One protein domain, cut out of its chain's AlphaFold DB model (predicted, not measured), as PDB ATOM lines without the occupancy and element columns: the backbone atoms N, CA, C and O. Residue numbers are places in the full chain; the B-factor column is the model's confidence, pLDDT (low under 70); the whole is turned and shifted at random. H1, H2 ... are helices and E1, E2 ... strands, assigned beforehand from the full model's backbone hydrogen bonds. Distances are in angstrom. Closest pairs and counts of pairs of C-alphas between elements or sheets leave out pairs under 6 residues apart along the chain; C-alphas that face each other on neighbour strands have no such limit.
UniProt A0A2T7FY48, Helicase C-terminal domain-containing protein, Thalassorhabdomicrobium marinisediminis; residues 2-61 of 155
ATOM      1  N   GLY A   2     198.837 177.617 163.136       53.59
ATOM      2  CA  GLY A   2     197.376 177.435 163.177       53.59
ATOM      3  C   GLY A   2     196.690 177.278 161.810       53.59
ATOM      4  O   GLY A   2     195.547 177.696 161.656       53.59
ATOM      5  N   GLY A   3     197.381 176.744 160.795       45.53
ATOM      6  CA  GLY A   3     196.725 176.348 159.542       45.53
ATOM      7  C   GLY A   3     195.818 175.126 159.746       45.53
ATOM      8  O   GLY A   3     195.829 174.509 160.809       45.53
ATOM      9  N   ALA A   4     195.022 174.760 158.737       59.25
ATOM     10  CA  ALA A   4     194.133 173.591 158.811       59.25
ATOM     11  C   ALA A   4     194.887 172.266 159.071       59.25
ATOM     12  O   ALA A   4     194.308 171.312 159.574       59.25
ATOM     13  N   ASP A   5     196.184 172.234 158.765       63.59
ATOM     14  CA  ASP A   5     197.140 171.168 159.078       63.59
ATOM     15  C   ASP A   5     197.457 171.035 160.577       63.59
ATOM     16  O   ASP A   5     197.992 170.016 161.003       63.59
ATOM     17  N   GLN A   6     197.122 172.048 161.379       61.06
ATOM     18  CA  GLN A   6     197.312 172.070 162.832       61.06
ATOM     19  C   GLN A   6     196.005 171.858 163.605       61.06
ATOM     20  O   GLN A   6     195.995 171.965 164.829       61.06
ATOM     21  N   LEU A   7     194.902 171.555 162.910       64.19
ATOM     22  CA  LEU A   7     193.646 171.191 163.556       64.19
ATOM     23  C   LEU A   7     193.797 169.832 164.243       64.19
ATOM     24  O   LEU A   7     194.021 168.810 163.601       64.19
ATOM     25  N   TYR A   8     193.606 169.830 165.559       75.38
ATOM     26  CA  TYR A   8     193.594 168.622 166.381       75.38
ATOM     27  C   TYR A   8     192.473 167.636 165.987       75.38
ATOM     28  O   TYR A   8     192.605 166.428 166.165       75.38
ATOM     29  N   LEU A   9     191.378 168.140 165.408       81.00
ATOM     30  CA  LEU A   9     190.239 167.343 164.953       81.00
ATOM     31  C   LEU A   9     190.154 167.339 163.427       81.00
ATOM     32  O   LEU A   9     190.126 168.389 162.788       81.00
ATOM     33  N   THR A  10     190.056 166.144 162.843       82.50
ATOM     34  CA  THR A  10     189.919 165.972 161.392       82.50
ATOM     35  C   THR A  10     188.457 165.756 161.014       82.50
ATOM     36  O   THR A  10     187.774 164.918 161.605       82.50
ATOM     37  N   LEU A  11     187.988 166.481 159.995       82.94
ATOM     38  CA  LEU A  11     186.658 166.314 159.413       82.94
ATOM     39  C   LEU A  11     186.752 165.688 158.019       82.94
ATOM     40  O   LEU A  11     187.540 166.127 157.184       82.94
ATOM     41  N   GLN A  12     185.886 164.718 157.738       84.00
ATOM     42  CA  GLN A  12     185.677 164.164 156.405       84.00
ATOM     43  C   GLN A  12     184.180 164.184 156.092       84.00
ATOM     44  O   GLN A  12     183.366 163.665 156.852       84.00
ATOM     45  N   SER A  13     183.800 164.836 154.989       85.44
ATOM     46  CA  SER A  13     182.393 164.988 154.574       85.44
ATOM     47  C   SER A  13     181.469 165.541 155.676       85.44
ATOM     48  O   SER A  13     180.327 165.110 155.816       85.44
ATOM     49  N   GLY A  14     181.971 166.483 156.483       80.12
ATOM     50  CA  GLY A  14     181.208 167.118 157.564       80.12
ATOM     51  C   GLY A  14     181.070 166.289 158.847       80.12
ATOM     52  O   GLY A  14     180.379 166.728 159.763       80.12
ATOM     53  N   LYS A  15     181.727 165.125 158.940       79.62
ATOM     54  CA  LYS A  15     181.781 164.290 160.149       79.62
ATOM     55  C   LYS A  15     183.199 164.213 160.703       79.62
ATOM     56  O   LYS A  15     184.161 164.279 159.941       79.62
ATOM     57  N   LEU A  16     183.324 164.057 162.019       83.25
ATOM     58  CA  LEU A  16     184.606 163.783 162.669       83.25
ATOM     59  C   LEU A  16     185.138 162.423 162.215       83.25
ATOM     60  O   LEU A  16     184.413 161.430 162.249       83.25
ATOM     61  N   VAL A  17     186.402 162.388 161.795       84.69
ATOM     62  CA  VAL A  17     187.097 161.142 161.433       84.69
ATOM     63  C   VAL A  17     187.357 160.301 162.684       84.69
ATOM     64  O   VAL A  17     187.177 159.088 162.656       84.69
ATOM     65  N   SER A  18     187.725 160.947 163.794       83.50
ATOM     66  CA  SER A  18     187.824 160.333 165.118       83.50
ATOM     67  C   SER A  18     186.783 160.939 166.053       83.50
ATOM     68  O   SER A  18     186.799 162.142 166.307       83.50
ATOM     69  N   GLN A  19     185.920 160.107 166.631       86.62
ATOM     70  CA  GLN A  19     184.929 160.531 167.630       86.62
ATOM     71  C   GLN A  19     185.539 160.606 169.043       86.62
ATOM     72  O   GLN A  19     184.880 160.315 170.036       86.62
ATOM     73  N   ALA A  20     186.818 160.973 169.133       88.94
ATOM     74  CA  ALA A  20     187.555 161.112 170.380       88.94
ATOM     75  C   ALA A  20     188.272 162.463 170.422       88.94
ATOM     76  O   ALA A  20     188.823 162.904 169.411       88.94
ATOM     77  N   ALA A  21     188.281 163.102 171.589       89.75
ATOM     78  CA  ALA A  21     189.005 164.347 171.829       89.75
ATOM     79  C   ALA A  21     189.746 164.311 173.173       89.75
ATOM     80  O   ALA A  21     189.529 163.416 173.993       89.75
ATOM     81  N   THR A  22     190.625 165.288 173.397       89.69
ATOM     82  CA  THR A  22     191.303 165.488 174.680       89.69
ATOM     83  C   THR A  22     190.801 166.750 175.368       89.69
ATOM     84  O   THR A  22     190.357 167.695 174.716       89.69
ATOM     85  N   HIS A  23     190.891 166.782 176.697       86.81
ATOM     86  CA  HIS A  23     190.641 167.980 177.494       86.81
ATOM     87  C   HIS A  23     191.682 168.112 178.606       86.81
ATOM     88  O   HIS A  23     191.746 167.301 179.530       86.81
ATOM     89  N   HIS A  24     192.542 169.121 178.499       86.62
ATOM     90  CA  HIS A  24     193.569 169.414 179.495       86.62
ATOM     91  C   HIS A  24     193.925 170.901 179.491       86.62
ATOM     92  O   HIS A  24     193.666 171.625 178.531       86.62
ATOM     93  N   GLY A  25     194.562 171.367 180.567       84.44
ATOM     94  CA  GLY A  25     194.869 172.789 180.773       84.44
ATOM     95  C   GLY A  25     195.895 173.405 179.812       84.44
ATOM     96  O   GLY A  25     196.109 174.610 179.873       84.44
ATOM     97  N   GLN A  26     196.530 172.610 178.943       86.44
ATOM     98  CA  GLN A  26     197.470 173.119 177.928       86.44
ATOM     99  C   GLN A  26     196.785 173.455 176.594       86.44
ATOM    100  O   GLN A  26     197.430 174.034 175.725       86.44
ATOM    101  N   LEU A  27     195.509 173.092 176.430       86.50
ATOM    102  CA  LEU A  27     194.707 173.481 175.272       86.50
ATOM    103  C   LEU A  27     194.254 174.938 175.391       86.50
ATOM    104  O   LEU A  27     193.999 175.445 176.494       86.50
ATOM    105  N   LEU A  28     194.077 175.589 174.242       88.12
ATOM    106  CA  LEU A  28     193.479 176.917 174.178       88.12
ATOM    107  C   LEU A  28     192.058 176.890 174.775       88.12
ATOM    108  O   LEU A  28     191.370 175.864 174.711       88.12
ATOM    109  N   PRO A  29     191.579 177.995 175.377       87.25
ATOM    110  CA  PRO A  29     190.203 178.085 175.867       87.25
ATOM    111  C   PRO A  29     189.157 177.667 174.822       87.25
ATOM    112  O   PRO A  29     188.220 176.942 175.151       87.25
ATOM    113  N   GLU A  30     189.356 178.060 173.566       87.06
ATOM    114  CA  GLU A  30     188.476 177.752 172.440       87.06
ATOM    115  C   GLU A  30     188.478 176.256 172.101       87.06
ATOM    116  O   GLU A  30     187.429 175.685 171.809       87.06
ATOM    117  N   GLU A  31     189.637 175.599 172.184       87.75
ATOM    118  CA  GLU A  31     189.772 174.156 171.957       87.75
ATOM    119  C   GLU A  31     189.076 173.354 173.059       87.75
ATOM    120  O   GLU A  31     188.361 172.394 172.767       87.75
ATOM    121  N   ARG A  32     189.219 173.781 174.322       87.00
ATOM    122  CA  ARG A  32     188.507 173.170 175.456       87.00
ATOM    123  C   ARG A  32     186.998 173.316 175.298       87.00
ATOM    124  O   ARG A  32     186.277 172.324 175.368       87.00
ATOM    125  N   GLN A  33     186.527 174.526 174.997       86.00
ATOM    126  CA  GLN A  33     185.106 174.790 174.777       86.00
ATOM    127  C   GLN A  33     184.546 173.981 173.598       86.00
ATOM    128  O   GLN A  33     183.423 173.473 173.673       86.00
ATOM    129  N   LEU A  34     185.319 173.834 172.519       87.69
ATOM    130  CA  LEU A  34     184.959 172.994 171.381       87.69
ATOM    131  C   LEU A  34     184.828 171.524 171.792       87.69
ATOM    132  O   LEU A  34     183.799 170.919 171.498       87.69
ATOM    133  N   ALA A  35     185.818 170.961 172.494       87.62
ATOM    134  CA  ALA A  35     185.783 169.571 172.949       87.62
ATOM    135  C   ALA A  35     184.564 169.299 173.848       87.62
ATOM    136  O   ALA A  35     183.844 168.327 173.639       87.62
ATOM    137  N   GLU A  36     184.267 170.199 174.787       85.81
ATOM    138  CA  GLU A  36     183.090 170.096 175.656       85.81
ATOM    139  C   GLU A  36     181.765 170.184 174.894       85.81
ATOM    140  O   GLU A  36     180.812 169.463 175.190       85.81
ATOM    141  N   THR A  37     181.689 171.092 173.919       87.12
ATOM    142  CA  THR A  37     180.484 171.296 173.105       87.12
ATOM    143  C   THR A  37     180.226 170.094 172.207       87.12
ATOM    144  O   THR A  37     179.083 169.668 172.068       87.12
ATOM    145  N   LEU A  38     181.281 169.529 171.620       87.75
ATOM    146  CA  LEU A  38     181.183 168.321 170.812       87.75
ATOM    147  C   LEU A  38     180.848 167.094 171.666       87.75
ATOM    148  O   LEU A  38     180.105 166.246 171.199       87.75
ATOM    149  N   TYR A  39     181.331 167.006 172.907       87.00
ATOM    150  CA  TYR A  39     181.012 165.877 173.785       87.00
ATOM    151  C   TYR A  39     179.556 165.879 174.260       87.00
ATOM    152  O   TYR A  39     178.949 164.826 174.385       87.00
ATOM    153  N   ARG A  40     178.959 167.061 174.464       84.25
ATOM    154  CA  ARG A  40     177.525 167.194 174.790       84.25
ATOM    155  C   ARG A  40     176.589 167.003 173.595       84.25
ATOM    156  O   ARG A  40     175.379 166.960 173.783       84.25
ATOM    157  N   ARG A  41     177.113 166.990 172.370       84.94
ATOM    158  CA  ARG A  41     176.301 166.874 171.160       84.94
ATOM    159  C   ARG A  41     176.153 165.407 170.780       84.94
ATOM    160  O   ARG A  41     177.154 164.728 170.564       84.94
ATOM    161  N   ASP A  42     174.911 164.981 170.580       80.56
ATOM    162  CA  ASP A  42     174.603 163.643 170.082       80.56
ATOM    163  C   ASP A  42     175.400 163.314 168.812       80.56
ATOM    164  O   ASP A  42     175.513 164.128 167.888       80.56
ATOM    165  N   GLU A  43     175.959 162.102 168.786       79.25
ATOM    166  CA  GLU A  43     176.708 161.522 167.661       79.25
ATOM    167  C   GLU A  43     177.979 162.288 167.226       79.25
ATOM    168  O   GLU A  43     178.530 162.009 166.155       79.25
ATOM    169  N   ALA A  44     178.477 163.243 168.023       85.56
ATOM    170  CA  ALA A  44     179.694 163.991 167.699       85.56
ATOM    171  C   ALA A  44     180.965 163.348 168.285       85.56
ATOM    172  O   ALA A  44     181.826 162.905 167.520       85.56
ATOM    173  N   LEU A  45     181.095 163.279 169.612       88.00
ATOM    174  CA  LEU A  45     182.180 162.550 170.279       88.00
ATOM    175  C   LEU A  45     181.614 161.382 171.080       88.00
ATOM    176  O   LEU A  45     180.644 161.532 171.809       88.00
ATOM    177  N   SER A  46     182.268 160.231 170.976       88.31
ATOM    178  CA  SER A  46     181.994 159.041 171.784       88.31
ATOM    179  C   SER A  46     182.940 158.915 172.973       88.31
ATOM    180  O   SER A  46     182.663 158.152 173.891       88.31
ATOM    181  N   ALA A  47     184.081 159.610 172.951       88.81
ATOM    182  CA  ALA A  47     185.079 159.540 174.008       88.81
ATOM    183  C   ALA A  47     185.759 160.892 174.247       88.81
ATOM    184  O   ALA A  47     186.080 161.630 173.310       88.81
ATOM    185  N   LEU A  48     186.045 161.182 175.514       88.38
ATOM    186  CA  LEU A  48     186.838 162.333 175.926       88.38
ATOM    187  C   LEU A  48     187.916 161.877 176.910       88.38
ATOM    188  O   LEU A  48     187.607 161.391 177.995       88.38
ATOM    189  N   ALA A  49     189.183 162.041 176.537       89.44
ATOM    190  CA  ALA A  49     190.314 161.777 177.419       89.44
ATOM    191  C   ALA A  49     190.704 163.065 178.150       89.44
ATOM    192  O   ALA A  49     191.078 164.049 177.511       89.44
ATOM    193  N   ALA A  50     190.637 163.077 179.478       85.38
ATOM    194  CA  ALA A  50     190.860 164.296 180.244       85.38
ATOM    195  C   ALA A  50     191.819 164.119 181.417       85.38
ATOM    196  O   ALA A  50     191.916 163.044 182.007       85.38
ATOM    197  N   THR A  51     192.516 165.199 181.771       81.75
ATOM    198  CA  THR A  51     193.295 165.266 183.013       81.75
ATOM    199  C   THR A  51     192.385 165.556 184.215       81.75
ATOM    200  O   THR A  51     191.311 166.135 184.034       81.75
ATOM    201  N   PRO A  52     192.809 165.241 185.457       66.88
ATOM    202  CA  PRO A  52     191.986 165.401 186.668       66.88
ATOM    203  C   PRO A  52     191.405 166.809 186.876       66.88
ATOM    204  O   PRO A  52     190.364 166.976 187.504       66.88
ATOM    205  N   THR A  53     192.025 167.829 186.278       62.56
ATOM    206  CA  THR A  53     191.547 169.222 186.256       62.56
ATOM    207  C   THR A  53     190.145 169.404 185.659       62.56
ATOM    208  O   THR A  53     189.553 170.461 185.845       62.56
ATOM    209  N   LEU A  54     189.588 168.395 184.977       55.75
ATOM    210  CA  LEU A  54     188.186 168.370 184.541       55.75
ATOM    211  C   LEU A  54     187.176 168.256 185.709       55.75
ATOM    212  O   LEU A  54     185.974 168.475 185.536       55.75
ATOM    213  N   GLY A  55     187.644 167.892 186.907       50.94
ATOM    214  CA  GLY A  55     186.818 167.616 188.088       50.94
ATOM    215  C   GLY A  55     186.118 168.837 188.697       50.94
ATOM    216  O   GLY A  55     185.124 168.681 189.405       50.94
ATOM    217  N   GLN A  56     186.548 170.058 188.376       51.50
ATOM    218  CA  GLN A  56     185.965 171.283 188.930       51.50
ATOM    219  C   GLN A  56     185.121 172.014 187.874       51.50
ATOM    220  O   GLN A  56     185.629 172.832 187.114       51.50
ATOM    221  N   GLY A  57     183.814 171.730 187.834       51.75
ATOM    222  CA  GLY A  57     182.836 172.629 187.199       51.75
ATOM    223  C   GLY A  57     182.232 172.212 185.854       51.75
ATOM    224  O   GLY A  57     181.518 173.014 185.258       51.75
ATOM    225  N   MET A  58     182.446 170.983 185.377       57.28
ATOM    226  CA  MET A  58     181.847 170.508 184.123       57.28
ATOM    227  C   MET A  58     180.916 169.317 184.341       57.28
ATOM    228  O   MET A  58     181.372 168.233 184.682       57.28
ATOM    229  N   ASN A  59     179.618 169.508 184.103       60.56
ATOM    230  CA  ASN A  59     178.648 168.417 184.030       60.56
ATOM    231  C   ASN A  59     178.681 167.832 182.608       60.56
ATOM    232  O   ASN A  59     178.067 168.388 181.693       60.56
ATOM    233  N   LEU A  60     179.495 166.797 182.396       67.75
ATOM    234  CA  LEU A  60     179.532 166.057 181.137       67.75
ATOM    235  C   LEU A  60     178.780 164.736 181.322       67.75
ATOM    236  O   LEU A  60     179.095 164.021 182.270       67.75
ATOM    237  N   PRO A  61     177.832 164.404 180.436       68.12
ATOM    238  CA  PRO A  61     177.108 163.151 180.522       68.12
ATOM    239  C   PRO A  61     177.996 162.013 180.016       68.12
ATOM    240  O   PRO A  61     178.335 161.953 178.835       68.12
TER     241      PRO A  61
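Overview. This is residues 2 to 61 of the 155 residues of the protein "Helicase C-terminal domain-containing protein" of Thalassorhabdomicrobium marinisediminis (UniProt A0A2T7FY48). With little regular structure, this is a small two-stranded parallel sheet, E1 beside E2, with helix H1 over one face, mostly by E1, and a long stretch with no named element, residues 2 to 19, before E1. The 60 printed residues hold E1, H1, E2, H2 in chain order, mixed class, only 23 residues in named elements. E1, H1, E2 form a strand-helix-strand unit, two parallel strands joined through a helix, its crossover right-handed. It is compact, radius of gyration of the C-alphas 11.7 A, spanning 34 by 27 by 15 A, only just flat.

Arrangement. Look first at E1, residues 20 to 23, and E2, residues 47 to 50: they are parallel at 22 degrees, with N 23 and O 49 2.9 A apart, within hydrogen-bond range. In H1, residues 29 to 39, every O i to N i+4 pair is within range; its closest C-alphas to E1 are Arg 32 and His 23, 6.0 A. H2, residues 52 to 55, is too short for such a pair, has its one O i to N i+3 pair within range, and is apart from H1.

Along the chain. Find C-alpha 20, where E1 begins, at (187.555, 161.112, 170.380); E1 runs 10.4 A, E2 9.7 A. H1 runs 15.4 A from C-alpha 29 at (190.203, 178.085, 175.867). H2, 5.8 A, ends at C-alpha 55, (186.818, 167.616, 188.088).

Size, cuts and confidence. The farthest C-alphas, Ser 13 and Gln 56, are 35.1 A apart. There is no cut and no long link; pLDDT is under 70 in residues 2 to 7 and 52 to 61.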